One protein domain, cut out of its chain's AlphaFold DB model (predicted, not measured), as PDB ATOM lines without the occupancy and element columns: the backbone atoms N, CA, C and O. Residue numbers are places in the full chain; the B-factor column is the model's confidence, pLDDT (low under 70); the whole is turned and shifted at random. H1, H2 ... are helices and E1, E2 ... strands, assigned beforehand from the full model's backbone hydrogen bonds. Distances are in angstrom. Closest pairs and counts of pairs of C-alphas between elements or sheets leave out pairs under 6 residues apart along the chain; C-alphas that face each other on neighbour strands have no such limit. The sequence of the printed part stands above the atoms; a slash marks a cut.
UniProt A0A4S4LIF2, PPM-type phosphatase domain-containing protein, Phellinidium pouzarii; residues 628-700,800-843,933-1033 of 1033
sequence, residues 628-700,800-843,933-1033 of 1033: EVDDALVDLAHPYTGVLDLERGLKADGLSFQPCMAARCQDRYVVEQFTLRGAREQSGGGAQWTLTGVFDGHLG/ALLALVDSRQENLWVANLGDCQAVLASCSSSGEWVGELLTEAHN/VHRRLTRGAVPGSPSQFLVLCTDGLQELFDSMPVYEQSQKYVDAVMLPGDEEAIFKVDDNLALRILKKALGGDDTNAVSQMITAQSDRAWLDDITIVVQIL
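AT A GLANCE: This is residues 628 to 700, 800 to 843 and 933 to 1033 of the 1033 residues of the protein "PPM-type phosphatase domain-containing protein" of Phellinidium pouzarii (UniProt A0A4S4LIF2). Two twisted sheets lie face to face as a sandwich, E1 E2 E11 E10 E7 E8 against E3 E4 E5 E6 E9, and the helices H3 and H4 cover the six-stranded sheet on its face away from the other sheet. H1 and H5 sit together beyond H4, while no named helix is on the five-stranded sheet. The 218 printed residues hold H1, then E1 to E10, then H2 to H5, then E11; both sheets, in the orders named, are antiparallel and the class is mixed, helices and strands. The whole is compact, with a radius of gyration of the C-alphas of 17.3 A and spans of 56 by 40 by 31 A.

IN THESE COORDINATES: Find C-alpha 628 at (198.725, 122.718, 240.811), where H1 begins and runs to 637. Read on through E1, 640 to 645, E2, 650 to 657 and 23.8 A long, E3, 668 to 680 and 32.2 A, which bends by 70 degrees at residue 677, and E4, 686 to 695 and 28.4 A. After the first cut come E5, 800 to 805, E6, 811 to 817, E7, 821 to 827, and E8, 833 to 837. After the second come E9, 933 to 936, E10, 948 to 953, H2, 955 to 959, H3, 966 to 977 and 17.4 A, H4, 993 to 1002, and H5, 1007 to 1014. E11, 1026 to 1032, ends at C-alpha 1032 (186.130, 97.351, 237.733).

HOW THE PARTS SIT: Look first at inner strand E11: N 1028 and O 655 of E2 are 3.0 A apart, and N 1029 and O 952 of E10 are 2.8 A apart, within hydrogen-bond range. In the other sheet, N 803 of E5 and O 692 of E4 are 2.7 A apart. Between the sheets, the closest C-alphas of E4 and E11 are Val 694 and Thr 1027, 6.7 A. H4 lies over E2 and E11 at a height of 9.2 A; H3, on the same face, lies over E7 and E8 at 7.4 A. H3 touches H4 with residues 973 to 977 alone, closest at C-alphas 976 and 997, 5.2 A. H5 touches H1, closest at C-alphas 1011 and 629, 6.0 A. H2 only grazes the six-stranded sheet, with residues 955 to 959. Each O i to N i+4 pair of H1, H2, H4 and H5 is within hydrogen-bond range, and 7 of 8 in H3.

THE WHOLE: The farthest C-alphas, Gln 682 and Asp 1019, are 56.3 A apart. Across the cuts, C-alphas 700 and 800 are 14.6 A apart, and 843 and 933 17.8 A. The links E9 to E10, H3 to H4 and H5 to E11 are long. Mean pLDDT of the printed part is 84.4; 33 residues are under 70, among them 678 to 686, 939 to 946 and 1016 to 1021.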
ATOM      1  N   GLU A 628     197.689 122.727 241.852       90.38
ATOM      2  CA  GLU A 628     198.725 122.718 240.811       90.38
ATOM      3  C   GLU A 628     199.394 121.342 240.645       90.38
ATOM      4  O   GLU A 628     199.800 120.994 239.542       90.38
ATOM      5  N   VAL A 629     199.528 120.560 241.724       89.00
ATOM      6  CA  VAL A 629     200.021 119.174 241.646       89.00
ATOM      7  C   VAL A 629     199.041 118.287 240.894       89.00
ATOM      8  O   VAL A 629     199.475 117.495 240.061       89.00
ATOM      9  N   ASP A 630     197.749 118.409 241.189       88.94
ATOM     10  CA  ASP A 630     196.719 117.610 240.531       88.94
ATOM     11  C   ASP A 630     196.635 117.958 239.037       88.94
ATOM     12  O   ASP A 630     196.665 117.050 238.208       88.94
ATOM     13  N   ASP A 631     196.665 119.248 238.690       89.69
ATOM     14  CA  ASP A 631     196.703 119.712 237.296       89.69
ATOM     15  C   ASP A 631     197.953 119.188 236.563       89.69
ATOM     16  O   ASP A 631     197.852 118.610 235.483       89.69
ATOM     17  N   ALA A 632     199.138 119.302 237.175       88.06
ATOM     18  CA  ALA A 632     200.387 118.833 236.571       88.06
ATOM     19  C   ALA A 632     200.437 117.304 236.399       88.06
ATOM     20  O   ALA A 632     201.016 116.809 235.432       88.06
ATOM     21  N   LEU A 633     199.843 116.541 237.323       89.44
ATOM     22  CA  LEU A 633     199.720 115.088 237.192       89.44
ATOM     23  C   LEU A 633     198.811 114.708 236.023       89.44
ATOM     24  O   LEU A 633     199.156 113.806 235.263       89.44
ATOM     25  N   VAL A 634     197.680 115.395 235.862       90.06
ATOM     26  CA  VAL A 634     196.773 115.182 234.725       90.06
ATOM     27  C   VAL A 634     197.474 115.522 233.407       90.06
ATOM     28  O   VAL A 634     197.401 114.738 232.460       90.06
ATOM     29  N   ASP A 635     198.208 116.634 233.367       86.94
ATOM     30  CA  ASP A 635     198.945 117.079 232.181       86.94
ATOM     31  C   ASP A 635     200.079 116.124 231.781       86.94
ATOM     32  O   ASP A 635     200.355 115.981 230.595       86.94
ATOM     33  N   LEU A 636     200.745 115.475 232.743       86.06
ATOM     34  CA  LEU A 636     201.865 114.565 232.472       86.06
ATOM     35  C   LEU A 636     201.435 113.118 232.219       86.06
ATOM     36  O   LEU A 636     202.086 112.423 231.444       86.06
ATOM     37  N   ALA A 637     200.395 112.645 232.910       88.69
ATOM     38  CA  ALA A 637     199.972 111.245 232.858       88.69
ATOM     39  C   ALA A 637     198.852 110.982 231.839       88.69
ATOM     40  O   ALA A 637     198.558 109.822 231.546       88.69
ATOM     41  N   HIS A 638     198.201 112.040 231.337       88.44
ATOM     42  CA  HIS A 638     197.074 111.971 230.401       88.44
ATOM     43  C   HIS A 638     196.055 110.870 230.766       88.44
ATOM     44  O   HIS A 638     195.838 109.941 229.981       88.44
ATOM     45  N   PRO A 639     195.455 110.933 231.973       92.19
ATOM     46  CA  PRO A 639     194.583 109.879 232.465       92.19
ATOM     47  C   PRO A 639     193.348 109.710 231.573       92.19
ATOM     48  O   PRO A 639     192.708 110.676 231.158       92.19
ATOM     49  N   TYR A 640     193.002 108.457 231.314       91.00
ATOM     50  CA  TYR A 640     191.856 108.019 230.532       91.00
ATOM     51  C   TYR A 640     190.864 107.280 231.424       91.00
ATOM     52  O   TYR A 640     191.258 106.441 232.231       91.00
ATOM     53  N   THR A 641     189.575 107.540 231.222       90.69
ATOM     54  CA  THR A 641     188.479 106.795 231.849       90.69
ATOM     55  C   THR A 641     187.559 106.266 230.755       90.69
ATOM     56  O   THR A 641     186.846 107.022 230.097       90.69
ATOM     57  N   GLY A 642     187.593 104.950 230.550       85.94
ATOM     58  CA  GLY A 642     186.752 104.228 229.603       85.94
ATOM     59  C   GLY A 642     185.568 103.579 230.306       85.94
ATOM     60  O   GLY A 642     185.747 102.789 231.231       85.94
ATOM     61  N   VAL A 643     184.350 103.879 229.859       85.38
ATOM     62  CA  VAL A 643     183.143 103.248 230.404       85.38
ATOM     63  C   VAL A 643     182.827 101.980 229.613       85.38
ATOM     64  O   VAL A 643     182.596 102.051 228.408       85.38
ATOM     65  N   LEU A 644     182.829 100.832 230.294       85.88
ATOM     66  CA  LEU A 644     182.663  99.500 229.701       85.88
ATOM     67  C   LEU A 644     181.196  99.050 229.706       85.88
ATOM     68  O   LEU A 644     180.710  98.486 228.730       85.88
ATOM     69  N   ASP A 645     180.486  99.291 230.808       82.62
ATOM     70  CA  ASP A 645     179.051  99.028 230.946       82.62
ATOM     71  C   ASP A 645     178.478  99.972 232.013       82.62
ATOM     72  O   ASP A 645     178.722  99.808 233.209       82.62
ATOM     73  N   LEU A 646     177.712 100.973 231.572       75.50
ATOM     74  CA  LEU A 646     177.079 101.960 232.453       75.50
ATOM     75  C   LEU A 646     176.052 101.336 233.405       75.50
ATOM     76  O   LEU A 646     175.931 101.788 234.540       75.50
ATOM     77  N   GLU A 647     175.299 100.327 232.957       73.62
ATOM     78  CA  GLU A 647     174.227  99.718 233.755       73.62
ATOM     79  C   GLU A 647     174.798  98.854 234.880       73.62
ATOM     80  O   GLU A 647     174.229  98.795 235.971       73.62
ATOM     81  N   ARG A 648     175.938  98.206 234.622       73.69
ATOM     82  CA  ARG A 648     176.664  97.392 235.607       73.69
ATOM     83  C   ARG A 648     177.719  98.174 236.393       73.69
ATOM     84  O   ARG A 648     178.294  97.618 237.323       73.69
ATOM     85  N   GLY A 649     177.965  99.437 236.046       76.25
ATOM     86  CA  GLY A 649     178.991 100.272 236.678       76.25
ATOM     87  C   GLY A 649     180.426  99.854 236.339       76.25
ATOM     88  O   GLY A 649     181.346 100.171 237.091       76.25
ATOM     89  N   LEU A 650     180.631  99.138 235.228       85.12
ATOM     90  CA  LEU A 650     181.950  98.691 234.786       85.12
ATOM     91  C   LEU A 650     182.669  99.837 234.071       85.12
ATOM     92  O   LEU A 650     182.163 100.409 233.099       85.12
ATOM     93  N   LYS A 651     183.884 100.134 234.521       89.19
ATOM     94  CA  LYS A 651     184.791 101.093 233.888       89.19
ATOM     95  C   LYS A 651     186.235 100.614 233.972       89.19
ATOM     96  O   LYS A 651     186.558  99.749 234.787       89.19
ATOM     97  N   ALA A 652     187.092 101.214 233.158       92.81
ATOM     98  CA  ALA A 652     188.534 101.075 233.242       92.81
ATOM     99  C   ALA A 652     189.196 102.455 233.237       92.81
ATOM    100  O   ALA A 652     188.947 103.264 232.345       92.81
ATOM    101  N   ASP A 653     190.051 102.700 234.218       95.12
ATOM    102  CA  ASP A 653     190.849 103.914 234.337       95.12
ATOM    103  C   ASP A 653     192.301 103.589 234.000       95.12
ATOM    104  O   ASP A 653     192.874 102.694 234.611       95.12
ATOM    105  N   GLY A 654     192.892 104.286 233.033       95.69
ATOM    106  CA  GLY A 654     194.249 104.037 232.554       95.69
ATOM    107  C   GLY A 654     195.095 105.302 232.495       95.69
ATOM    108  O   GLY A 654     194.560 106.393 232.318       95.69
ATOM    109  N   LEU A 655     196.410 105.169 232.631       96.00
ATOM    110  CA  LEU A 655     197.370 106.246 232.375       96.00
ATOM    111  C   LEU A 655     198.740 105.682 232.002       96.00
ATOM    112  O   LEU A 655     199.052 104.540 232.342       96.00
ATOM    113  N   SER A 656     199.557 106.522 231.368       93.75
ATOM    114  CA  SER A 656     200.985 106.285 231.144       93.75
ATOM    115  C   SER A 656     201.754 107.536 231.553       93.75
ATOM    116  O   SER A 656     201.362 108.647 231.209       93.75
ATOM    117  N   PHE A 657     202.836 107.374 232.302       92.12
ATOM    118  CA  PHE A 657     203.530 108.463 232.968       92.12
ATOM    119  C   PHE A 657     205.041 108.346 232.774       92.12
ATOM    120  O   PHE A 657     205.655 107.354 233.154       92.12
ATOM    121  N   GLN A 658     205.628 109.414 232.231       89.19
ATOM    122  CA  GLN A 658     207.070 109.625 232.150       89.19
ATOM    123  C   GLN A 658     207.363 111.066 232.595       89.19
ATOM    124  O   GLN A 658     207.083 112.004 231.844       89.19
ATOM    125  N   PRO A 659     207.907 111.288 233.808       77.50
ATOM    126  CA  PRO A 659     208.104 112.639 234.343       77.50
ATOM    127  C   PRO A 659     209.168 113.446 233.584       77.50
ATOM    128  O   PRO A 659     209.287 114.658 233.766       77.50
ATOM    129  N   CYS A 660     209.985 112.800 232.750       78.88
ATOM    130  CA  CYS A 660     211.002 113.468 231.952       78.88
ATOM    131  C   CYS A 660     210.429 114.001 230.633       78.88
ATOM    132  O   CYS A 660     210.310 113.259 229.668       78.88
ATOM    133  N   MET A 661     210.230 115.319 230.526       69.38
ATOM    134  CA  MET A 661     209.748 115.958 229.286       69.38
ATOM    135  C   MET A 661     210.639 115.735 228.049       69.38
ATOM    136  O   MET A 661     210.174 115.880 226.920       69.38
ATOM    137  N   ALA A 662     211.923 115.413 228.239       70.00
ATOM    138  CA  ALA A 662     212.846 115.103 227.145       70.00
ATOM    139  C   ALA A 662     212.745 113.646 226.646       70.00
ATOM    140  O   ALA A 662     213.335 113.317 225.616       70.00
ATOM    141  N   ALA A 663     212.023 112.780 227.363       74.25
ATOM    142  CA  ALA A 663     211.807 111.380 227.020       74.25
ATOM    143  C   ALA A 663     210.326 111.156 226.703       74.25
ATOM    144  O   ALA A 663     209.447 111.756 227.317       74.25
ATOM    145  N   ARG A 664     210.042 110.303 225.723       81.12
ATOM    146  CA  ARG A 664     208.680 109.817 225.495       81.12
ATOM    147  C   ARG A 664     208.478 108.550 226.303       81.12
ATOM    148  O   ARG A 664     209.405 107.754 226.399       81.12
ATOM    149  N   CYS A 665     207.269 108.385 226.827       86.44
ATOM    150  CA  CYS A 665     206.871 107.140 227.456       86.44
ATOM    151  C   CYS A 665     206.889 106.015 226.414       86.44
ATOM    152  O   CYS A 665     206.309 106.153 225.329       86.44
ATOM    153  N   GLN A 666     207.588 104.933 226.725       88.81
ATOM    154  CA  GLN A 666     207.716 103.743 225.895       88.81
ATOM    155  C   GLN A 666     206.631 102.715 226.226       88.81
ATOM    156  O   GLN A 666     206.300 101.903 225.372       88.81
ATOM    157  N   ASP A 667     205.987 102.813 227.384       93.56
ATOM    158  CA  ASP A 667     204.861 101.951 227.728       93.56
ATOM    159  C   ASP A 667     203.600 102.260 226.916       93.56
ATOM    160  O   ASP A 667     203.365 103.383 226.451       93.56
ATOM    161  N   ARG A 668     202.733 101.258 226.772       93.94
ATOM    162  CA  ARG A 668     201.390 101.402 226.199       93.94
ATOM    163  C   ARG A 668     200.383 100.623 227.036       93.94
ATOM    164  O   ARG A 668     200.719  99.628 227.674       93.94
ATOM    165  N   TYR A 669     199.122 101.022 226.968       95.69
ATOM    166  CA  TYR A 669     198.010 100.206 227.444       95.69
ATOM    167  C   TYR A 669     196.891 100.148 226.411       95.69
ATOM    168  O   TYR A 669     196.807 100.981 225.509       95.69
ATOM    169  N   VAL A 670     196.026  99.150 226.560       95.06
ATOM    170  CA  VAL A 670     194.825  98.965 225.749       95.06
ATOM    171  C   VAL A 670     193.661  98.563 226.645       95.06
ATOM    172  O   VAL A 670     193.835  97.798 227.593       95.06
ATOM    173  N   VAL A 671     192.477  99.085 226.342       93.69
ATOM    174  CA  VAL A 671     191.204  98.650 226.920       93.69
ATOM    175  C   VAL A 671     190.219  98.557 225.767       93.69
ATOM    176  O   VAL A 671     189.819  99.577 225.208       93.69
ATOM    177  N   GLU A 672     189.825  97.344 225.406       91.25
ATOM    178  CA  GLU A 672     188.938  97.089 224.277       91.25
ATOM    179  C   GLU A 672     187.799  96.153 224.665       91.25
ATOM    180  O   GLU A 672     187.971  95.176 225.395       91.25
ATOM    181  N   GLN A 673     186.614  96.445 224.132       91.19
ATOM    182  CA  GLN A 673     185.494  95.519 224.136       91.19
ATOM    183  C   GLN A 673     185.211  95.073 222.716       91.19
ATOM    184  O   GLN A 673     185.036  95.897 221.817       91.19
ATOM    185  N   PHE A 674     185.098  93.767 222.525       90.62
ATOM    186  CA  PHE A 674     184.745  93.192 221.238       90.62
ATOM    187  C   PHE A 674     183.629  92.168 221.390       90.62
ATOM    188  O   PHE A 674     183.421  91.561 222.442       90.62
ATOM    189  N   THR A 675     182.859  92.007 220.320       87.44
ATOM    190  CA  THR A 675     181.734  91.072 220.277       87.44
ATOM    191  C   THR A 675     182.157  89.799 219.561       87.44
ATOM    192  O   THR A 675     182.383  89.834 218.353       87.44
ATOM    193  N   LEU A 676     182.182  88.666 220.268       84.25
ATOM    194  CA  LEU A 676     182.440  87.367 219.641       84.25
ATOM    195  C   LEU A 676     181.218  86.905 218.844       84.25
ATOM    196  O   LEU A 676     180.172  86.536 219.389       84.25
ATOM    197  N   ARG A 677     181.349  86.916 217.516       72.19
ATOM    198  CA  ARG A 677     180.291  86.487 216.596       72.19
ATOM    199  C   ARG A 677     180.121  84.967 216.679       72.19
ATOM    200  O   ARG A 677     181.043  84.222 216.389       72.19
ATOM    201  N   GLY A 678     178.928  84.505 217.059       64.31
ATOM    202  CA  GLY A 678     178.606  83.073 217.185       64.31
ATOM    203  C   GLY A 678     178.472  82.575 218.627       64.31
ATOM    204  O   GLY A 678     177.783  81.580 218.861       64.31
ATOM    205  N   ALA A 679     179.008  83.309 219.605       64.69
ATOM    206  CA  ALA A 679     178.761  83.068 221.023       64.69
ATOM    207  C   ALA A 679     177.394  83.667 221.417       64.69
ATOM    208  O   ALA A 679     177.168  84.871 221.278       64.69
ATOM    209  N   ARG A 680     176.441  82.831 221.858       57.00
ATOM    210  CA  ARG A 680     175.085  83.278 222.239       57.00
ATOM    211  C   ARG A 680     175.062  83.851 223.657       57.00
ATOM    212  O   ARG A 680     175.353  83.127 224.609       57.00
ATOM    213  N   GLU A 681     174.573  85.079 223.819       57.59
ATOM    214  CA  GLU A 681     174.020  85.529 225.103       57.59
ATOM    215  C   GLU A 681     172.571  85.052 225.278       57.59
ATOM    216  O   GLU A 681     171.829  84.883 224.306       57.59
ATOM    217  N   GLN A 682     172.128  84.869 226.528       50.03
ATOM    218  CA  GLN A 682     170.735  84.505 226.847       50.03
ATOM    219  C   GLN A 682     169.710  85.566 226.382       50.03
ATOM    220  O   GLN A 682     168.526  85.261 226.261       50.03
ATOM    221  N   SER A 683     170.166  86.788 226.093       50.09
ATOM    222  CA  SER A 683     169.400  87.984 225.712       50.09
ATOM    223  C   SER A 683     169.327  88.253 224.199       50.09
ATOM    224  O   SER A 683     168.639  89.184 223.788       50.09
ATOM    225  N   GLY A 684     169.986  87.455 223.348       48.09
ATOM    226  CA  GLY A 684     169.933  87.611 221.884       48.09
ATOM    227  C   GLY A 684     170.903  88.640 221.277       48.09
ATOM    228  O   GLY A 684     170.871  88.833 220.062       48.09
ATOM    229  N   GLY A 685     171.770  89.260 222.089       55.06
ATOM    230  CA  GLY A 685     172.959  90.007 221.652       55.06
ATOM    231  C   GLY A 685     174.184  89.096 221.469       55.06
ATOM    232  O   GLY A 685     174.176  87.941 221.902       55.06
ATOM    233  N   GLY A 686     175.225  89.581 220.782       61.59
ATOM    234  CA  GLY A 686     176.514  88.879 220.716       61.59
ATOM    235  C   GLY A 686     177.287  89.027 222.032       61.59
ATOM    236  O   GLY A 686     177.174  90.062 222.676       61.59
ATOM    237  N   ALA A 687     178.061  88.011 222.423       76.62
ATOM    238  CA  ALA A 687     178.802  88.013 223.686       76.62
ATOM    239  C   ALA A 687     179.900  89.090 223.703       76.62
ATOM    240  O   ALA A 687     180.867  88.993 222.940       76.62
ATOM    241  N   GLN A 688     179.763  90.093 224.574       86.94
ATOM    242  CA  GLN A 688     180.717  91.200 224.700       86.94
ATOM    243  C   GLN A 688     181.857  90.843 225.659       86.94
ATOM    244  O   GLN A 688     181.652  90.756 226.864       86.94
ATOM    245  N   TRP A 689     183.060  90.628 225.139       92.25
ATOM    246  CA  TRP A 689     184.253  90.339 225.938       92.25
ATOM    247  C   TRP A 689     185.041  91.620 226.181       92.25
ATOM    248  O   TRP A 689     184.970  92.550 225.378       92.25
ATOM    249  N   THR A 690     185.779  91.671 227.288       93.69
ATOM    250  CA  THR A 690     186.658  92.805 227.612       93.69
ATOM    251  C   THR A 690     188.102  92.335 227.666       93.69
ATOM    252  O   THR A 690     188.410  91.359 228.350       93.69
ATOM    253  N   LEU A 691     188.981  93.037 226.958       95.94
ATOM    254  CA  LEU A 691     190.417  92.810 226.944       95.94
ATOM    255  C   LEU A 691     191.123  94.077 227.401       95.94
ATOM    256  O   LEU A 691     190.929  95.153 226.840       95.94
ATOM    257  N   THR A 692     191.972  93.922 228.404       96.44
ATOM    258  CA  THR A 692     192.759  95.007 228.978       96.44
ATOM    259  C   THR A 692     194.218  94.592 228.991       96.44
ATOM    260  O   THR A 692     194.528  93.479 229.402       96.44
ATOM    261  N   GLY A 693     195.129  95.449 228.552       95.94
ATOM    262  CA  GLY A 693     196.550  95.125 228.511       95.94
ATOM    263  C   GLY A 693     197.433  96.294 228.904       95.94
ATOM    264  O   GLY A 693     197.097  97.440 228.623       95.94
ATOM    265  N   VAL A 694     198.567  95.985 229.528       97.19
ATOM    266  CA  VAL A 694     199.683  96.910 229.748       97.19
ATOM    267  C   VAL A 694     200.950  96.293 229.168       97.19
ATOM    268  O   VAL A 694     201.190  95.088 229.297       97.19
ATOM    269  N   PHE A 695     201.739  97.120 228.499       96.62
ATOM    270  CA  PHE A 695     202.926  96.714 227.767       96.62
ATOM    271  C   PHE A 695     204.055  97.657 228.146       96.62
ATOM    272  O   PHE A 695     203.917  98.862 227.933       96.62
ATOM    273  N   ASP A 696     205.139  97.121 228.701       94.19
ATOM    274  CA  ASP A 696     206.339  97.903 228.992       94.19
ATOM    275  C   ASP A 696     207.360  97.680 227.870       94.19
ATOM    276  O   ASP A 696     207.650  96.548 227.460       94.19
ATOM    277  N   GLY A 697     207.779  98.778 227.246       90.12
ATOM    278  CA  GLY A 697     208.617  98.771 226.054       90.12
ATOM    279  C   GLY A 697     210.047  99.165 226.382       90.12
ATOM    280  O   GLY A 697     210.315 100.332 226.637       90.12
ATOM    281  N   HIS A 698     211.011  98.251 226.257       80.62
ATOM    282  CA  HIS A 698     212.405  98.567 226.578       80.62
ATOM    283  C   HIS A 698     213.257  98.855 225.334       80.62
ATOM    284  O   HIS A 698     213.298  98.087 224.372       80.62
ATOM    285  N   LEU A 699     214.032  99.947 225.382       70.31
ATOM    286  CA  LEU A 699     214.996 100.372 224.348       70.31
ATOM    287  C   LEU A 699     214.378 100.755 222.979       70.31
ATOM    288  O   LEU A 699     215.127 100.964 222.022       70.31
ATOM    289  N   GLY A 700     213.053 100.928 222.871       73.50
ATOM    290  CA  GLY A 700     212.385 101.455 221.670       73.50
ATOM    291  C   GLY A 700     210.848 101.387 221.697       73.50
ATOM    292  O   GLY A 700     210.271 100.585 222.413       73.50
ATOM    293  N   ALA A 800     204.494  92.010 228.147       96.62
ATOM    294  CA  ALA A 800     203.062  92.051 227.876       96.62
ATOM    295  C   ALA A 800     202.269  91.409 229.009       96.62
ATOM    296  O   ALA A 800     202.441  90.227 229.309       96.62
ATOM    297  N   LEU A 801     201.370  92.183 229.610       98.00
ATOM    298  CA  LEU A 801     200.434  91.720 230.621       98.00
ATOM    299  C   LEU A 801     199.013  91.994 230.144       98.00
ATOM    300  O   LEU A 801     198.623  93.144 229.976       98.00
ATOM    301  N   LEU A 802     198.245  90.930 229.925       97.81
ATOM    302  CA  LEU A 802     196.923  90.991 229.309       97.81
ATOM    303  C   LEU A 802     195.888  90.289 230.181       97.81
ATOM    304  O   LEU A 802     196.053  89.129 230.546       97.81
ATOM    305  N   ALA A 803     194.803  90.987 230.483       97.94
ATOM    306  CA  ALA A 803     193.619  90.477 231.140       97.94
ATOM    307  C   ALA A 803     192.488  90.308 230.123       97.94
ATOM    308  O   ALA A 803     192.183  91.219 229.357       97.94
ATOM    309  N   LEU A 804     191.851  89.143 230.134       97.38
ATOM    310  CA  LEU A 804     190.678  88.833 229.330       97.38
ATOM    311  C   LEU A 804     189.531  88.463 230.265       97.38
ATOM    312  O   LEU A 804     189.698  87.606 231.135       97.38
ATOM    313  N   VAL A 805     188.377  89.092 230.071       94.56
ATOM    314  CA  VAL A 805     187.166  88.848 230.855       94.56
ATOM    315  C   VAL A 805     186.031  88.442 229.928       94.56
ATOM    316  O   VAL A 805     185.787  89.088 228.902       94.56
ATOM    317  N   ASP A 806     185.353  87.353 230.285       91.25
ATOM    318  CA  ASP A 806     184.222  86.851 229.513       91.25
ATOM    319  C   ASP A 806     182.984  87.750 229.632       91.25
ATOM    320  O   ASP A 806     182.834  88.557 230.549       91.25
ATOM    321  N   SER A 807     182.036  87.581 228.710       85.50
ATOM    322  CA  SER A 807     180.836  88.428 228.668       85.50
ATOM    323  C   SER A 807     179.916  88.305 229.882       85.50
ATOM    324  O   SER A 807     179.090  89.183 230.154       85.50
ATOM    325  N   ARG A 808     180.052  87.213 230.641       83.31
ATOM    326  CA  ARG A 808     179.284  86.980 231.866       83.31
ATOM    327  C   ARG A 808     179.931  87.600 233.103       83.31
ATOM    328  O   ARG A 808     179.269  87.593 234.140       83.31
ATOM    329  N   GLN A 809     181.152  88.140 233.000       86.00
ATOM    330  CA  GLN A 809     181.947  88.600 234.145       86.00
ATOM    331  C   GLN A 809     182.114  87.478 235.191       86.00
ATOM    332  O   GLN A 809     182.013  87.685 236.397       86.00
ATOM    333  N   GLU A 810     182.306  86.242 234.724       88.25
ATOM    334  CA  GLU A 810     182.470  85.046 235.559       88.25
ATOM    335  C   GLU A 810     183.900  84.510 235.513       88.25
ATOM    336  O   GLU A 810     184.341  83.845 236.456       88.25
ATOM    337  N   ASN A 811     184.629  84.782 234.430       93.00
ATOM    338  CA  ASN A 811     185.963  84.254 234.198       93.00
ATOM    339  C   ASN A 811     186.935  85.371 233.831       93.00
ATOM    340  O   ASN A 811     186.691  86.148 232.912       93.00
ATOM    341  N   LEU A 812     188.066  85.385 234.532       95.94
ATOM    342  CA  LEU A 812     189.212  86.242 234.277       95.94
ATOM    343  C   LEU A 812     190.414  85.366 233.915       95.94
ATOM    344  O   LEU A 812     190.774  84.457 234.667       95.94
ATOM    345  N   TRP A 813     191.064  85.673 232.796       98.25
ATOM    346  CA  TRP A 813     192.378  85.141 232.444       98.25
ATOM    347  C   TRP A 813     193.391  86.276 232.460       98.25
ATOM    348  O   TRP A 813     193.188  87.282 231.792       98.25
ATOM    349  N   VAL A 814     194.486  86.102 233.195       98.25
ATOM    350  CA  VAL A 814     195.619  87.031 233.209       98.25
ATOM    351  C   VAL A 814     196.816  86.328 232.593       98.25
ATOM    352  O   VAL A 814     197.334  85.376 233.171       98.25
ATOM    353  N   ALA A 815     197.232  86.783 231.417       97.88
ATOM    354  CA  ALA A 815     198.406  86.320 230.701       97.88
ATOM    355  C   ALA A 815     199.582  87.267 230.960       97.88
ATOM    356  O   ALA A 815     199.552  88.425 230.552       97.88
ATOM    357  N   ASN A 816     200.615  86.765 231.633       97.25
ATOM    358  CA  ASN A 816     201.827  87.495 231.967       97.25
ATOM    359  C   ASN A 816     203.012  87.047 231.105       97.25
ATOM    360  O   ASN A 816     203.382  85.869 231.074       97.25
ATOM    361  N   LEU A 817     203.662  88.009 230.466       94.81
ATOM    362  CA  LEU A 817     204.871  87.833 229.680       94.81
ATOM    363  C   LEU A 817     205.882  88.939 230.011       94.81
ATOM    364  O   LEU A 817     206.129  89.834 229.209       94.81
ATOM    365  N   GLY A 818     206.455  88.866 231.210       94.69
ATOM    366  CA  GLY A 818     207.523  89.753 231.661       94.69
ATOM    367  C   GLY A 818     207.480  89.909 233.174       94.69
ATOM    368  O   GLY A 818     207.151  88.964 233.898       94.69
ATOM    369  N   ASP A 819     207.811  91.098 233.643       92.38
ATOM    370  CA  ASP A 819     207.877  91.500 235.045       92.38
ATOM    371  C   ASP A 819     206.803  92.517 235.462       92.38
ATOM    372  O   ASP A 819     206.839  93.028 236.577       92.38
ATOM    373  N   CYS A 820     205.766  92.705 234.645       94.62
ATOM    374  CA  CYS A 820     204.558  93.445 235.016       94.62
ATOM    375  C   CYS A 820     203.733  92.741 236.118       94.62
ATOM    376  O   CYS A 820     203.759  91.514 236.293       94.62
ATOM    377  N   GLN A 821     202.936  93.525 236.847       95.31
ATOM    378  CA  GLN A 821     202.106  93.048 237.955       95.31
ATOM    379  C   GLN A 821     200.611  93.146 237.647       95.31
ATOM    380  O   GLN A 821     200.127  94.182 237.198       95.31
ATOM    381  N   ALA A 822     199.872  92.075 237.956       97.44
ATOM    382  CA  ALA A 822     198.414  92.115 238.054       97.44
ATOM    383  C   ALA A 822     197.966  91.809 239.483       97.44
ATOM    384  O   ALA A 822     198.378  90.800 240.061       97.44
ATOM    385  N   VAL A 823     197.090  92.647 240.031       97.06
ATOM    386  CA  VAL A 823     196.530  92.496 241.376       97.06
ATOM    387  C   VAL A 823     195.012  92.485 241.298       97.06
ATOM    388  O   VAL A 823     194.401  93.465 240.878       97.06
ATOM    389  N   LEU A 824     194.403  91.381 241.726       95.75
ATOM    390  CA  LEU A 824     192.958  91.255 241.865       95.75
ATOM    391  C   LEU A 824     192.555  91.644 243.284       95.75
ATOM    392  O   LEU A 824     192.842  90.934 244.247       95.75
ATOM    393  N   ALA A 825     191.874  92.771 243.413       92.94
ATOM    394  CA  ALA A 825     191.297  93.214 244.665       92.94
ATOM    395  C   ALA A 825     189.928  92.568 244.858       92.94
ATOM    396  O   ALA A 825     189.108  92.563 243.942       92.94
ATOM    397  N   SER A 826     189.671  92.028 246.046       88.75
ATOM    398  CA  SER A 826     188.375  91.440 246.393       88.75
ATOM    399  C   SER A 826     187.926  91.887 247.776       88.75
ATOM    400  O   SER A 826     188.735  91.958 248.705       88.75
ATOM    401  N   CYS A 827     186.628  92.137 247.930       82.94
ATOM    402  CA  CYS A 827     186.039  92.423 249.232       82.94
ATOM    403  C   CYS A 827     185.720  91.122 249.985       82.94
ATOM    404  O   CYS A 827     184.997  90.250 249.497       82.94
ATOM    405  N   SER A 828     186.271  90.973 251.189       74.31
ATOM    406  CA  SER A 828     185.993  89.846 252.082       74.31
ATOM    407  C   SER A 828     184.584  89.925 252.681       74.31
ATOM    408  O   SER A 828     183.961  90.983 252.744       74.31
ATOM    409  N   SER A 829     184.085  88.809 253.222       71.12
ATOM    410  CA  SER A 829     182.794  88.775 253.933       71.12
ATOM    411  C   SER A 829     182.753  89.657 255.191       71.12
ATOM    412  O   SER A 829     181.667  89.964 255.679       71.12
ATOM    413  N   SER A 830     183.913  90.070 255.710       72.31
ATOM    414  CA  SER A 830     184.067  91.038 256.802       72.31
ATOM    415  C   SER A 830     184.072  92.504 256.348       72.31
ATOM    416  O   SER A 830     184.146  93.378 257.207       72.31
ATOM    417  N   GLY A 831     183.986  92.784 255.041       74.69
ATOM    418  CA  GLY A 831     184.034  94.138 254.471       74.69
ATOM    419  C   GLY A 831     185.449  94.694 254.259       74.69
ATOM    420  O   GLY A 831     185.608  95.857 253.912       74.69
ATOM    421  N   GLU A 832     186.487  93.883 254.477       82.69
ATOM    422  CA  GLU A 832     187.890  94.259 254.256       82.69
ATOM    423  C   GLU A 832     188.317  93.919 252.823       82.69
ATOM    424  O   GLU A 832     188.056  92.807 252.356       82.69
ATOM    425  N   TRP A 833     188.990  94.851 252.148       87.25
ATOM    426  CA  TRP A 833     189.505  94.677 250.790       87.25
ATOM    427  C   TRP A 833     190.924  94.115 250.799       87.25
ATOM    428  O   TRP A 833     191.816  94.676 251.431       87.25
ATOM    429  N   VAL A 834     191.136  93.025 250.062       89.06
ATOM    430  CA  VAL A 834     192.421  92.318 250.006       89.06
ATOM    431  C   VAL A 834     192.892  92.204 248.561       89.06
ATOM    432  O   VAL A 834     192.111  91.829 247.684       89.06
ATOM    433  N   GLY A 835     194.167  92.512 248.321       91.81
ATOM    434  CA  GLY A 835     194.814  92.334 247.018       91.81
ATOM    435  C   GLY A 835     195.475  90.963 246.864       91.81
ATOM    436  O   GLY A 835     196.384  90.622 247.620       91.81
ATOM    437  N   GLU A 836     195.068  90.193 245.855       93.38
ATOM    438  CA  GLU A 836     195.736  88.963 245.413       93.38
ATOM    439  C   GLU A 836     196.656  89.267 244.221       93.38
ATOM    440  O   GLU A 836     196.189  89.683 243.163       93.38
ATOM    441  N   LEU A 837     197.961  89.022 244.361       94.94
ATOM    442  CA  LEU A 837     198.895  89.075 243.235       94.94
ATOM    443  C   LEU A 837     198.669  87.875 242.302       94.94
ATOM    444  O   LEU A 837     198.793  86.725 242.725       94.94
ATOM    445  N   LEU A 838     198.383  88.145 241.027       95.62
ATOM    446  CA  LEU A 838     198.098  87.129 240.010       95.62
ATOM    447  C   LEU A 838     199.295  86.786 239.111       95.62
ATOM    448  O   LEU A 838     199.196  85.840 238.334       95.62
ATOM    449  N   THR A 839     200.409  87.518 239.194       95.12
ATOM    450  CA  THR A 839     201.589  87.303 238.339       95.12
ATOM    451  C   THR A 839     202.839  86.938 239.140       95.12
ATOM    452  O   THR A 839     203.012  87.341 240.289       95.12
ATOM    453  N   GLU A 840     203.742  86.173 238.522       92.00
ATOM    454  CA  GLU A 840     205.122  85.996 238.987       92.00
ATOM    455  C   GLU A 840     206.069  86.737 238.030       92.00
ATOM    456  O   GLU A 840     205.924  86.627 236.814       92.00
ATOM    457  N   ALA A 841     207.065  87.456 238.554       91.88
ATOM    458  CA  ALA A 841     208.036  88.150 237.710       91.88
ATOM    459  C   ALA A 841     208.854  87.154 236.867       91.88
ATOM    460  O   ALA A 841     209.426  86.193 237.399       91.88
ATOM    461  N   HIS A 842     208.962  87.395 235.561       95.19
ATOM    462  CA  HIS A 842     209.789  86.602 234.653       95.19
ATOM    463  C   HIS A 842     211.172  87.227 234.448       95.19
ATOM    464  O   HIS A 842     211.572  87.503 233.322       95.19
ATOM    465  N   ASN A 843     211.922  87.438 235.528       93.25
ATOM    466  CA  ASN A 843     213.270  88.010 235.477       93.25
ATOM    467  C   ASN A 843     214.225  87.317 236.472       93.25
ATOM    468  O   ASN A 843     213.893  86.313 237.110       93.25
ATOM    469  N   VAL A 933     197.137  82.761 234.374       97.31
ATOM    470  CA  VAL A 933     196.347  82.471 235.560       97.31
ATOM    471  C   VAL A 933     194.871  82.674 235.246       97.31
ATOM    472  O   VAL A 933     194.455  83.747 234.820       97.31
ATOM    473  N   HIS A 934     194.066  81.639 235.487       96.94
ATOM    474  CA  HIS A 934     192.606  81.727 235.456       96.94
ATOM    475  C   HIS A 934     192.055  81.939 236.870       96.94
ATOM    476  O   HIS A 934     192.481  81.288 237.834       96.94
ATOM    477  N   ARG A 935     191.091  82.850 236.995       94.94
ATOM    478  CA  ARG A 935     190.304  83.083 238.205       94.94
ATOM    479  C   ARG A 935     188.825  83.112 237.850       94.94
ATOM    480  O   ARG A 935     188.418  83.713 236.859       94.94
ATOM    481  N   ARG A 936     188.016  82.467 238.691       92.31
ATOM    482  CA  ARG A 936     186.567  82.663 238.668       92.31
ATOM    483  C   ARG A 936     186.232  83.892 239.491       92.31
ATOM    484  O   ARG A 936     186.642  83.972 240.649       92.31
ATOM    485  N   LEU A 937     185.489  84.807 238.893       89.12
ATOM    486  CA  LEU A 937     185.039  86.022 239.546       89.12
ATOM    487  C   LEU A 937     183.853  85.702 240.459       89.12
ATOM    488  O   LEU A 937     182.977  84.890 240.142       89.12
ATOM    489  N   THR A 938     183.857  86.295 241.645       78.19
ATOM    490  CA  THR A 938     182.778  86.150 242.621       78.19
ATOM    491  C   THR A 938     181.723  87.207 242.359       78.19
ATOM    492  O   THR A 938     182.045  88.388 242.308       78.19
ATOM    493  N   ARG A 939     180.454  86.804 242.264       66.75
ATOM    494  CA  ARG A 939     179.344  87.761 242.211       66.75
ATOM    495  C   ARG A 939     179.156  88.404 243.585       66.75
ATOM    496  O   ARG A 939     179.013  87.685 244.577       66.75
ATOM    497  N   GLY A 940     179.135  89.733 243.637       59.53
ATOM    498  CA  GLY A 940     178.877  90.488 244.861       59.53
ATOM    499  C   GLY A 940     177.557  90.109 245.537       59.53
ATOM    500  O   GLY A 940     176.581  89.730 244.889       59.53
ATOM    501  N   ALA A 941     177.525  90.213 246.870       52.09
ATOM    502  CA  ALA A 941     176.336  89.921 247.677       52.09
ATOM    503  C   ALA A 941     175.192  90.932 247.451       52.09
ATOM    504  O   ALA A 941     174.033  90.622 247.733       52.09
ATOM    505  N   VAL A 942     175.517  92.124 246.938       53.56
ATOM    506  CA  VAL A 942     174.579  93.202 246.606       53.56
ATOM    507  C   VAL A 942     174.617  93.434 245.091       53.56
ATOM    508  O   VAL A 942     175.686  93.732 244.556       53.56
ATOM    509  N   PRO A 943     173.485  93.306 244.377       48.81
ATOM    510  CA  PRO A 943     173.410  93.669 242.965       48.81
ATOM    511  C   PRO A 943     173.777  95.149 242.769       48.81
ATOM    512  O   PRO A 943     173.125  96.013 243.352       48.81
ATOM    513  N   GLY A 944     174.800  95.436 241.958       51.53
ATOM    514  CA  GLY A 944     175.233  96.805 241.634       51.53
ATOM    515  C   GLY A 944     176.363  97.385 242.500       51.53
ATOM    516  O   GLY A 944     176.713  98.544 242.307       51.53
ATOM    517  N   SER A 945     176.951  96.618 243.427       53.84
ATOM    518  CA  SER A 945     178.179  97.004 244.148       53.84
ATOM    519  C   SER A 945     179.363  96.178 243.637       53.84
ATOM    520  O   SER A 945     179.188  94.975 243.417       53.84
ATOM    521  N   PRO A 946     180.560  96.765 243.453       56.75
ATOM    522  CA  PRO A 946     181.672  96.055 242.852       56.75
ATOM    523  C   PRO A 946     182.222  95.096 243.902       56.75
ATOM    524  O   PRO A 946     182.582  95.490 245.012       56.75
ATOM    525  N   SER A 947     182.251  93.811 243.580       70.56
ATOM    526  CA  SER A 947     182.877  92.823 244.456       70.56
ATOM    527  C   SER A 947     184.386  92.785 244.275       70.56
ATOM    528  O   SER A 947     185.089  92.360 245.198       70.56
ATOM    529  N   GLN A 948     184.869  93.174 243.088       88.50
ATOM    530  CA  GLN A 948     186.259  93.019 242.685       88.50
ATOM    531  C   GLN A 948     186.693  94.122 241.707       88.50
ATOM    532  O   GLN A 948     185.888  94.688 240.973       88.50
ATOM    533  N   PHE A 949     187.988  94.415 241.688       92.31
ATOM    534  CA  PHE A 949     188.616  95.197 240.626       92.31
ATOM    535  C   PHE A 949     190.022  94.670 240.363       92.31
ATOM    536  O   PHE A 949     190.637  94.034 241.220       92.31
ATOM    537  N   LEU A 950     190.526  94.920 239.163       96.12
ATOM    538  CA  LEU A 950     191.822  94.463 238.698       96.12
ATOM    539  C   LEU A 950     192.739  95.657 238.465       96.12
ATOM    540  O   LEU A 950     192.368  96.589 237.761       96.12
ATOM    541  N   VAL A 951     193.942  95.606 239.025       97.56
ATOM    542  CA  VAL A 951     195.020  96.559 238.745       97.56
ATOM    543  C   VAL A 951     196.060  95.858 237.884       97.56
ATOM    544  O   VAL A 951     196.576  94.818 238.288       97.56
ATOM    545  N   LEU A 952     196.374  96.421 236.721       98.12
ATOM    546  CA  LEU A 952     197.505  96.034 235.881       98.12
ATOM    547  C   LEU A 952     198.522  97.173 235.888       98.12
ATOM    548  O   LEU A 952     198.139  98.325 235.683       98.12
ATOM    549  N   CYS A 953     199.802  96.874 236.095       96.88
ATOM    550  CA  CYS A 953     200.847  97.892 236.036       96.88
ATOM    551  C   CYS A 953     202.189  97.363 235.529       96.88
ATOM    552  O   CYS A 953     202.527  96.190 235.733       96.88
ATOM    553  N   THR A 954     202.960  98.249 234.902       95.62
ATOM    554  CA  THR A 954     204.353  97.995 234.511       95.62
ATOM    555  C   THR A 954     205.286  98.022 235.727       95.62
ATOM    556  O   THR A 954     204.863  98.284 236.863       95.62
ATOM    557  N   ASP A 955     206.538  97.623 235.540       91.56
ATOM    558  CA  ASP A 955     207.531  97.494 236.609       91.56
ATOM    559  C   ASP A 955     207.991  98.840 237.183       91.56
ATOM    560  O   ASP A 955     208.242  98.902 238.387       91.56
ATOM    561  N   GLY A 956     207.937  99.932 236.417       90.44
ATOM    562  CA  GLY A 956     208.211 101.279 236.926       90.44
ATOM    563  C   GLY A 956     207.361 101.674 238.147       90.44
ATOM    564  O   GLY A 956     207.852 102.342 239.062       90.44
ATOM    565  N   LEU A 957     206.102 101.207 238.247       92.94
ATOM    566  CA  LEU A 957     205.298 101.410 239.466       92.94
ATOM    567  C   LEU A 957     205.862 100.617 240.653       92.94
ATOM    568  O   LEU A 957     205.858 101.100 241.785       92.94
ATOM    569  N   GLN A 958     206.329  99.397 240.401       88.06
ATOM    570  CA  GLN A 958     206.865  98.496 241.423       88.06
ATOM    571  C   GLN A 958     208.176  99.039 241.991       88.06
ATOM    572  O   GLN A 958     208.403  98.938 243.198       88.06
ATOM    573  N   GLU A 959     209.008  99.662 241.149       86.38
ATOM    574  CA  GLU A 959     210.277 100.274 241.555       86.38
ATOM    575  C   GLU A 959     210.083 101.390 242.592       86.38
ATOM    576  O   GLU A 959     210.858 101.495 243.549       86.38
ATOM    577  N   LEU A 960     208.992 102.163 242.493       87.12
ATOM    578  CA  LEU A 960     208.630 103.164 243.508       87.12
ATOM    579  C   LEU A 960     208.359 102.541 244.889       87.12
ATOM    580  O   LEU A 960     208.429 103.229 245.912       87.12
ATOM    581  N   PHE A 961     208.100 101.234 244.941       83.62
ATOM    582  CA  PHE A 961     207.828 100.472 246.154       83.62
ATOM    583  C   PHE A 961     208.872  99.378 246.454       83.62
ATOM    584  O   PHE A 961     208.629  98.548 247.332       83.62
ATOM    585  N   ASP A 962     210.051  99.389 245.812       67.88
ATOM    586  CA  ASP A 962     211.065  98.308 245.871       67.88
ATOM    587  C   ASP A 962     211.584  97.999 247.296       67.88
ATOM    588  O   ASP A 962     212.062  96.910 247.612       67.88
ATOM    589  N   SER A 963     211.423  98.938 248.234       70.88
ATOM    590  CA  SER A 963     211.743  98.707 249.652       70.88
ATOM    591  C   SER A 963     210.765  97.777 250.392       70.88
ATOM    592  O   SER A 963     211.058  97.374 251.523       70.88
ATOM    593  N   MET A 964     209.626  97.427 249.782       81.12
ATOM    594  CA  MET A 964     208.559  96.616 250.374       81.12
ATOM    595  C   MET A 964     208.418  95.252 249.680       81.12
ATOM    596  O   MET A 964     208.573  95.155 248.463       81.12
ATOM    597  N   PRO A 965     208.079  94.180 250.419       83.12
ATOM    598  CA  PRO A 965     207.717  92.899 249.819       83.12
ATOM    599  C   PRO A 965     206.528  93.022 248.856       83.12
ATOM    600  O   PRO A 965     205.574  93.740 249.137       83.12
ATOM    601  N   VAL A 966     206.522  92.234 247.777       78.81
ATOM    602  CA  VAL A 966     205.507  92.307 246.703       78.81
ATOM    603  C   VAL A 966     204.055  92.196 247.203       78.81
ATOM    604  O   VAL A 966     203.183  92.910 246.726       78.81
ATOM    605  N   TYR A 967     203.779  91.353 248.205       80.69
ATOM    606  CA  TYR A 967     202.424  91.226 248.768       80.69
ATOM    607  C   TYR A 967     201.959  92.480 249.535       80.69
ATOM    608  O   TYR A 967     200.765  92.702 249.713       80.69
ATOM    609  N   GLU A 968     202.892  93.292 250.034       87.81
ATOM    610  CA  GLU A 968     202.579  94.569 250.675       87.81
ATOM    611  C   GLU A 968     202.326  95.642 249.609       87.81
ATOM    612  O   GLU A 968     201.421  96.458 249.767       87.81
ATOM    613  N   GLN A 969     203.050  95.586 248.483       88.69
ATOM    614  CA  GLN A 969     202.801  96.443 247.317       88.69
ATOM    615  C   GLN A 969     201.390  96.225 246.758       88.69
ATOM    616  O   GLN A 969     200.655  97.189 246.557       88.69
ATOM    617  N   SER A 970     200.968  94.964 246.595       90.44
ATOM    618  CA  SER A 970     199.625  94.655 246.095       90.44
ATOM    619  C   SER A 970     198.531  95.242 246.982       90.44
ATOM    620  O   SER A 970     197.562  95.798 246.473       90.44
ATOM    621  N   GLN A 971     198.706  95.195 248.306       92.44
ATOM    622  CA  GLN A 971     197.760  95.821 249.227       92.44
ATOM    623  C   GLN A 971     197.781  97.355 249.125       92.44
ATOM    624  O   GLN A 971     196.726  97.978 249.174       92.44
ATOM    625  N   LYS A 972     198.943  97.985 248.896       90.56
ATOM    626  CA  LYS A 972     199.033  99.445 248.695       90.56
ATOM    627  C   LYS A 972     198.244  99.934 247.486       90.56
ATOM    628  O   LYS A 972     197.673 101.021 247.558       90.56
ATOM    629  N   TYR A 973     198.202  99.160 246.403       93.12
ATOM    630  CA  TYR A 973     197.390  99.505 245.233       93.12
ATOM    631  C   TYR A 973     195.902  99.495 245.592       93.12
ATOM    632  O   TYR A 973     195.179 100.428 245.256       93.12
ATOM    633  N   VAL A 974     195.468  98.483 246.350       91.31
ATOM    634  CA  VAL A 974     194.086  98.371 246.836       91.31
ATOM    635  C   VAL A 974     193.727  99.531 247.761       91.31
ATOM    636  O   VAL A 974     192.705 100.178 247.551       91.31
ATOM    637  N   ASP A 975     194.589  99.848 248.725       89.88
ATOM    638  CA  ASP A 975     194.377 100.938 249.682       89.88
ATOM    639  C   ASP A 975     194.345 102.323 249.006       89.88
ATOM    640  O   ASP A 975     193.719 103.254 249.513       89.88
ATOM    641  N   ALA A 976     195.041 102.490 247.874       89.69
ATOM    642  CA  ALA A 976     195.021 103.731 247.099       89.69
ATOM    643  C   ALA A 976     193.702 103.919 246.332       89.69
ATOM    644  O   ALA A 976     193.248 105.050 246.160       89.69
ATOM    645  N   VAL A 977     193.083 102.819 245.896       88.44
ATOM    646  CA  VAL A 977     191.768 102.828 245.241       88.44
ATOM    647  C   VAL A 977     190.653 102.986 246.281       88.44
ATOM    648  O   VAL A 977     189.797 103.862 246.136       88.44
ATOM    649  N   MET A 978     190.691 102.187 247.354       85.94
ATOM    650  CA  MET A 978     189.642 102.090 248.376       85.94
ATOM    651  C   MET A 978     189.929 102.991 249.586       85.94
ATOM    652  O   MET A 978     190.430 102.544 250.620       85.94
ATOM    653  N   LEU A 979     189.578 104.275 249.481       76.12
ATOM    654  CA  LEU A 979     189.718 105.221 250.592       76.12
ATOM    655  C   LEU A 979     188.667 104.973 251.700       76.12
ATOM    656  O   LEU A 979     187.511 104.658 251.397       76.12
ATOM    657  N   PRO A 980     189.012 105.147 252.995       66.88
ATOM    658  CA  PRO A 980     188.073 104.934 254.096       66.88
ATOM    659  C   PRO A 980     186.812 105.808 253.983       66.88
ATOM    660  O   PRO A 980     186.894 107.033 254.053       66.88
ATOM    661  N   GLY A 981     185.642 105.170 253.873       64.81
ATOM    662  CA  GLY A 981     184.341 105.847 253.785       64.81
ATOM    663  C   GLY A 981     183.928 106.305 252.379       64.81
ATOM    664  O   GLY A 981     182.953 107.045 252.275       64.81
ATOM    665  N   ASP A 982     184.634 105.873 251.327       67.12
ATOM    666  CA  ASP A 982     184.469 106.344 249.940       67.12
ATOM    667  C   ASP A 982     184.018 105.233 248.959       67.12
ATOM    668  O   ASP A 982     184.420 105.198 247.797       67.12
ATOM    669  N   GLU A 983     183.185 104.293 249.421       66.50
ATOM    670  CA  GLU A 983     182.764 103.104 248.647       66.50
ATOM    671  C   GLU A 983     181.934 103.437 247.393       66.50
ATOM    672  O   GLU A 983     181.925 102.668 246.436       66.50
ATOM    673  N   GLU A 984     181.257 104.590 247.362       65.06
ATOM    674  CA  GLU A 984     180.470 105.035 246.203       65.06
ATOM    675  C   GLU A 984     181.295 105.841 245.180       65.06
ATOM    676  O   GLU A 984     180.870 105.992 244.032       65.06
ATOM    677  N   ALA A 985     182.470 106.377 245.542       63.00
ATOM    678  CA  ALA A 985     183.234 107.239 244.633       63.00
ATOM    679  C   ALA A 985     183.985 106.487 243.541       63.00
ATOM    680  O   ALA A 985     184.249 107.069 242.493       63.00
ATOM    681  N   ILE A 986     184.252 105.194 243.727       71.69
ATOM    682  CA  ILE A 986     184.876 104.358 242.694       71.69
ATOM    683  C   ILE A 986     184.029 104.246 241.421       71.69
ATOM    684  O   ILE A 986     184.561 103.875 240.386       71.69
ATOM    685  N   PHE A 987     182.742 104.608 241.466       67.31
ATOM    686  CA  PHE A 987     181.849 104.659 240.303       67.31
ATOM    687  C   PHE A 987     181.783 106.026 239.620       67.31
ATOM    688  O   PHE A 987     181.149 106.165 238.572       67.31
ATOM    689  N   LYS A 988     182.401 107.060 240.202       71.00
ATOM    690  CA  LYS A 988     182.406 108.392 239.597       71.00
ATOM    691  C   LYS A 988     183.309 108.379 238.368       71.00
ATOM    692  O   LYS A 988     184.429 107.870 238.401       71.00
ATOM    693  N   VAL A 989     182.795 108.937 237.275       67.81
ATOM    694  CA  VAL A 989     183.531 109.060 236.008       67.81
ATOM    695  C   VAL A 989     184.625 110.125 236.120       67.81
ATOM    696  O   VAL A 989     185.689 109.958 235.541       67.81
ATOM    697  N   ASP A 990     184.402 111.164 236.929       71.25
ATOM    698  CA  ASP A 990     185.341 112.283 237.108       71.25
ATOM    699  C   ASP A 990     186.556 111.937 237.997       71.25
ATOM    700  O   ASP A 990     187.396 112.794 238.258       71.25
ATOM    701  N   ASP A 991     186.640 110.701 238.498       82.00
ATOM    702  CA  ASP A 991     187.658 110.259 239.449       82.00
ATOM    703  C   ASP A 991     188.419 109.050 238.902       82.00
ATOM    704  O   ASP A 991     187.900 107.928 238.842       82.00
ATOM    705  N   ASN A 992     189.650 109.298 238.460       91.94
ATOM    706  CA  ASN A 992     190.478 108.301 237.804       91.94
ATOM    707  C   ASN A 992     191.252 107.469 238.839       91.94
ATOM    708  O   ASN A 992     192.169 107.956 239.508       91.94
ATOM    709  N   LEU A 993     190.905 106.187 238.954       92.50
ATOM    710  CA  LEU A 993     191.473 105.297 239.967       92.50
ATOM    711  C   LEU A 993     192.964 105.001 239.738       92.50
ATOM    712  O   LEU A 993     193.714 104.874 240.706       92.50
ATOM    713  N   ALA A 994     193.420 104.947 238.483       95.12
ATOM    714  CA  ALA A 994     194.840 104.785 238.172       95.12
ATOM    715  C   ALA A 994     195.658 106.005 238.632       95.12
ATOM    716  O   ALA A 994     196.744 105.851 239.198       95.12
ATOM    717  N   LEU A 995     195.103 107.213 238.490       93.88
ATOM    718  CA  LEU A 995     195.728 108.450 238.962       93.88
ATOM    719  C   LEU A 995     195.853 108.485 240.492       93.88
ATOM    720  O   LEU A 995     196.873 108.946 241.007       93.88
ATOM    721  N   ARG A 996     194.871 107.939 241.229       92.12
ATOM    722  CA  ARG A 996     194.962 107.774 242.694       92.12
ATOM    723  C   ARG A 996     196.153 106.895 243.088       92.12
ATOM    724  O   ARG A 996     196.905 107.263 243.994       92.12
ATOM    725  N   ILE A 997     196.359 105.771 242.389       94.81
ATOM    726  CA  ILE A 997     197.506 104.875 242.619       94.81
ATOM    727  C   ILE A 997     198.821 105.606 242.327       94.81
ATOM    728  O   ILE A 997     199.706 105.619 243.186       94.81
ATOM    729  N   LEU A 998     198.936 106.267 241.169       94.88
ATOM    730  CA  LEU A 998     200.140 107.014 240.793       94.88
ATOM    731  C   LEU A 998     200.467 108.107 241.820       94.88
ATOM    732  O   LEU A 998     201.587 108.173 242.327       94.88
ATOM    733  N   LYS A 999     199.479 108.929 242.200       92.94
ATOM    734  CA  LYS A 999     199.654 109.976 243.215       92.94
ATOM    735  C   LYS A 999     200.111 109.381 244.542       92.94
ATOM    736  O   LYS A 999     201.031 109.915 245.159       92.94
ATOM    737  N   LYS A1000     199.525 108.254 244.972       91.69
ATOM    738  CA  LYS A1000     199.939 107.554 246.196       91.69
ATOM    739  C   LYS A1000     201.388 107.079 246.127       91.69
ATOM    740  O   LYS A1000     202.101 107.237 247.117       91.69
ATOM    741  N   ALA A1001     201.817 106.552 244.982       92.06
ATOM    742  CA  ALA A1001     203.179 106.071 244.757       92.06
ATOM    743  C   ALA A1001     204.224 107.198 244.769       92.06
ATOM    744  O   ALA A1001     205.298 107.035 245.340       92.06
ATOM    745  N   LEU A1002     203.894 108.369 244.217       91.62
ATOM    746  CA  LEU A1002     204.808 109.517 244.140       91.62
ATOM    747  C   LEU A1002     204.942 110.317 245.450       91.62
ATOM    748  O   LEU A1002     205.775 111.219 245.533       91.62
ATOM    749  N   GLY A1003     204.136 110.023 246.476       86.81
ATOM    750  CA  GLY A1003     204.175 110.731 247.766       86.81
ATOM    751  C   GLY A1003     202.822 110.868 248.472       86.81
ATOM    752  O   GLY A1003     202.771 111.218 249.653       86.81
ATOM    753  N   GLY A1004     201.720 110.555 247.787       88.31
ATOM    754  CA  GLY A1004     200.365 110.572 248.331       88.31
ATOM    755  C   GLY A1004     199.905 111.965 248.740       88.31
ATOM    756  O   GLY A1004     199.817 112.866 247.910       88.31
ATOM    757  N   ASP A1005     199.584 112.120 250.024       85.81
ATOM    758  CA  ASP A1005     199.078 113.380 250.583       85.81
ATOM    759  C   ASP A1005     200.198 114.408 250.824       85.81
ATOM    760  O   ASP A1005     199.922 115.583 251.069       85.81
ATOM    761  N   ASP A1006     201.471 113.994 250.740       88.38
ATOM    762  CA  ASP A1006     202.606 114.915 250.770       88.38
ATOM    763  C   ASP A1006     202.764 115.592 249.403       88.38
ATOM    764  O   ASP A1006     203.509 115.150 248.525       88.38
ATOM    765  N   THR A1007     202.049 116.704 249.230       86.25
ATOM    766  CA  THR A1007     202.073 117.533 248.016       86.25
ATOM    767  C   THR A1007     203.490 117.950 247.615       86.25
ATOM    768  O   THR A1007     203.786 118.063 246.429       86.25
ATOM    769  N   ASN A1008     204.392 118.150 248.581       85.19
ATOM    770  CA  ASN A1008     205.771 118.537 248.300       85.19
ATOM    771  C   ASN A1008     206.568 117.352 247.739       85.19
ATOM    772  O   ASN A1008     207.316 117.527 246.781       85.19
ATOM    773  N   ALA A1009     206.373 116.143 248.276       84.62
ATOM    774  CA  ALA A1009     206.988 114.932 247.730       84.62
ATOM    775  C   ALA A1009     206.535 114.674 246.282       84.62
ATOM    776  O   ALA A1009     207.376 114.533 245.396       84.62
ATOM    777  N   VAL A1010     205.226 114.735 246.016       87.94
ATOM    778  CA  VAL A1010     204.681 114.549 244.659       87.94
ATOM    779  C   VAL A1010     205.172 115.650 243.712       87.94
ATOM    780  O   VAL A1010     205.631 115.361 242.609       87.94
ATOM    781  N   SER A1011     205.157 116.914 244.156       87.38
ATOM    782  CA  SER A1011     205.655 118.047 243.370       87.38
ATOM    783  C   SER A1011     207.133 117.891 242.998       87.38
ATOM    784  O   SER A1011     207.505 118.217 241.871       87.38
ATOM    785  N   GLN A1012     207.983 117.380 243.896       84.81
ATOM    786  CA  GLN A1012     209.397 117.122 243.591       84.81
ATOM    787  C   GLN A1012     209.562 116.080 242.488       84.81
ATOM    788  O   GLN A1012     210.402 116.271 241.612       84.81
ATOM    789  N   MET A1013     208.745 115.025 242.506       84.38
ATOM    790  CA  MET A1013     208.791 113.979 241.489       84.38
ATOM    791  C   MET A1013     208.355 114.522 240.121       84.38
ATOM    792  O   MET A1013     209.060 114.344 239.138       84.38
ATOM    793  N   ILE A1014     207.243 115.254 240.036       85.62
ATOM    794  CA  ILE A1014     206.686 115.659 238.730       85.62
ATOM    795  C   ILE A1014     207.319 116.924 238.127       85.62
ATOM    796  O   ILE A1014     207.157 117.186 236.941       85.62
ATOM    797  N   THR A1015     208.046 117.723 238.915       77.56
ATOM    798  CA  THR A1015     208.711 118.954 238.429       77.56
ATOM    799  C   THR A1015     210.224 118.811 238.267       77.56
ATOM    800  O   THR A1015     210.911 119.786 237.939       77.56
ATOM    801  N   ALA A1016     210.765 117.608 238.482       67.38
ATOM    802  CA  ALA A1016     212.179 117.312 238.308       67.38
ATOM    803  C   ALA A1016     212.596 117.484 236.837       67.38
ATOM    804  O   ALA A1016     212.451 116.584 236.010       67.38
ATOM    805  N   GLN A1017     213.152 118.651 236.505       63.09
ATOM    806  CA  GLN A1017     213.699 118.918 235.177       63.09
ATOM    807  C   GLN A1017     214.983 118.101 234.974       63.09
ATOM    808  O   GLN A1017     216.014 118.367 235.593       63.09
ATOM    809  N   SER A1018     214.912 117.094 234.106       61.78
ATOM    810  CA  SER A1018     216.029 116.238 233.711       61.78
ATOM    811  C   SER A1018     216.013 116.061 232.195       61.78
ATOM    812  O   SER A1018     214.958 115.845 231.610       61.78
ATOM    813  N   ASP A1019     217.187 116.099 231.564       62.56
ATOM    814  CA  ASP A1019     217.336 115.903 230.111       62.56
ATOM    815  C   ASP A1019     217.295 114.415 229.699       62.56
ATOM    816  O   ASP A1019     217.476 114.074 228.531       62.56
ATOM    817  N   ARG A1020     217.122 113.505 230.667       61.41
ATOM    818  CA  ARG A1020     216.985 112.049 230.477       61.41
ATOM    819  C   ARG A1020     215.988 111.477 231.486       61.41
ATOM    820  O   ARG A1020     215.954 111.979 232.615       61.41
ATOM    821  N   ALA A1021     215.277 110.405 231.138       69.50
ATOM    822  CA  ALA A1021     214.450 109.656 232.089       69.50
ATOM    823  C   ALA A1021     215.278 109.294 233.341       69.50
ATOM    824  O   ALA A1021     216.478 109.017 233.254       69.50
ATOM    825  N   TRP A1022     214.710 109.488 234.526       71.69
ATOM    826  CA  TRP A1022     215.320 109.156 235.832       71.69
ATOM    827  C   TRP A1022     214.442 108.203 236.645       71.69
ATOM    828  O   TRP A1022     214.909 107.632 237.623       71.69
ATOM    829  N   LEU A1023     213.186 108.083 236.232       80.38
ATOM    830  CA  LEU A1023     212.211 107.100 236.648       80.38
ATOM    831  C   LEU A1023     211.865 106.316 235.384       80.38
ATOM    832  O   LEU A1023     211.796 106.928 234.307       80.38
ATOM    833  N   ASP A1024     211.694 105.005 235.520       86.31
ATOM    834  CA  ASP A1024     211.193 104.205 234.411       86.31
ATOM    835  C   ASP A1024     209.767 104.625 234.033       86.31
ATOM    836  O   ASP A1024     209.100 105.365 234.768       86.31
ATOM    837  N   ASP A1025     209.319 104.204 232.860       89.94
ATOM    838  CA  ASP A1025     207.953 104.448 232.427       89.94
ATOM    839  C   ASP A1025     206.953 103.732 233.344       89.94
ATOM    840  O   ASP A1025     207.188 102.638 233.855       89.94
ATOM    841  N   ILE A1026     205.835 104.403 233.624       94.38
ATOM    842  CA  ILE A1026     204.794 103.862 234.494       94.38
ATOM    843  C   ILE A1026     203.485 103.842 233.740       94.38
ATOM    844  O   ILE A1026     202.925 104.892 233.440       94.38
ATOM    845  N   THR A1027     202.931 102.657 233.536       96.44
ATOM    846  CA  THR A1027     201.580 102.483 233.015       96.44
ATOM    847  C   THR A1027     200.734 101.706 234.000       96.44
ATOM    848  O   THR A1027     201.166 100.695 234.550       96.44
ATOM    849  N   ILE A1028     199.522 102.202 234.242       97.75
ATOM    850  CA  ILE A1028     198.580 101.646 235.215       97.75
ATOM    851  C   ILE A1028     197.212 101.577 234.555       97.75
ATOM    852  O   ILE A1028     196.764 102.570 233.989       97.75
ATOM    853  N   VAL A1029     196.533 100.438 234.679       97.69
ATOM    854  CA  VAL A1029     195.113 100.300 234.350       97.69
ATOM    855  C   VAL A1029     194.369  99.673 235.522       97.69
ATOM    856  O   VAL A1029     194.758  98.618 236.020       97.69
ATOM    857  N   VAL A1030     193.283 100.308 235.955       96.12
ATOM    858  CA  VAL A1030     192.365  99.815 236.984       96.12
ATOM    859  C   VAL A1030     191.021  99.510 236.332       96.12
ATOM    860  O   VAL A1030     190.337 100.426 235.888       96.12
ATOM    861  N   GLN A1031     190.631  98.238 236.278       94.00
ATOM    862  CA  GLN A1031     189.366  97.773 235.707       94.00
ATOM    863  C   GLN A1031     188.418  97.288 236.809       94.00
ATOM    864  O   GLN A1031     188.760  96.387 237.572       94.00
ATOM    865  N   ILE A1032     187.209  97.844 236.865       89.75
ATOM    866  CA  ILE A1032     186.130  97.351 237.733       89.75
ATOM    867  C   ILE A1032     185.518  96.086 237.111       89.75
ATOM    868  O   ILE A1032     185.267  96.073 235.902       89.75
ATOM    869  N   LEU A1033     185.310  95.040 237.926       86.69
ATOM    870  CA  LEU A1033     184.845  93.706 237.514       86.69
ATOM    871  C   LEU A1033     183.481  93.334 238.111       86.69
ATOM    872  O   LEU A1033     183.264  93.587 239.323       86.69
TER     873      LEU A1033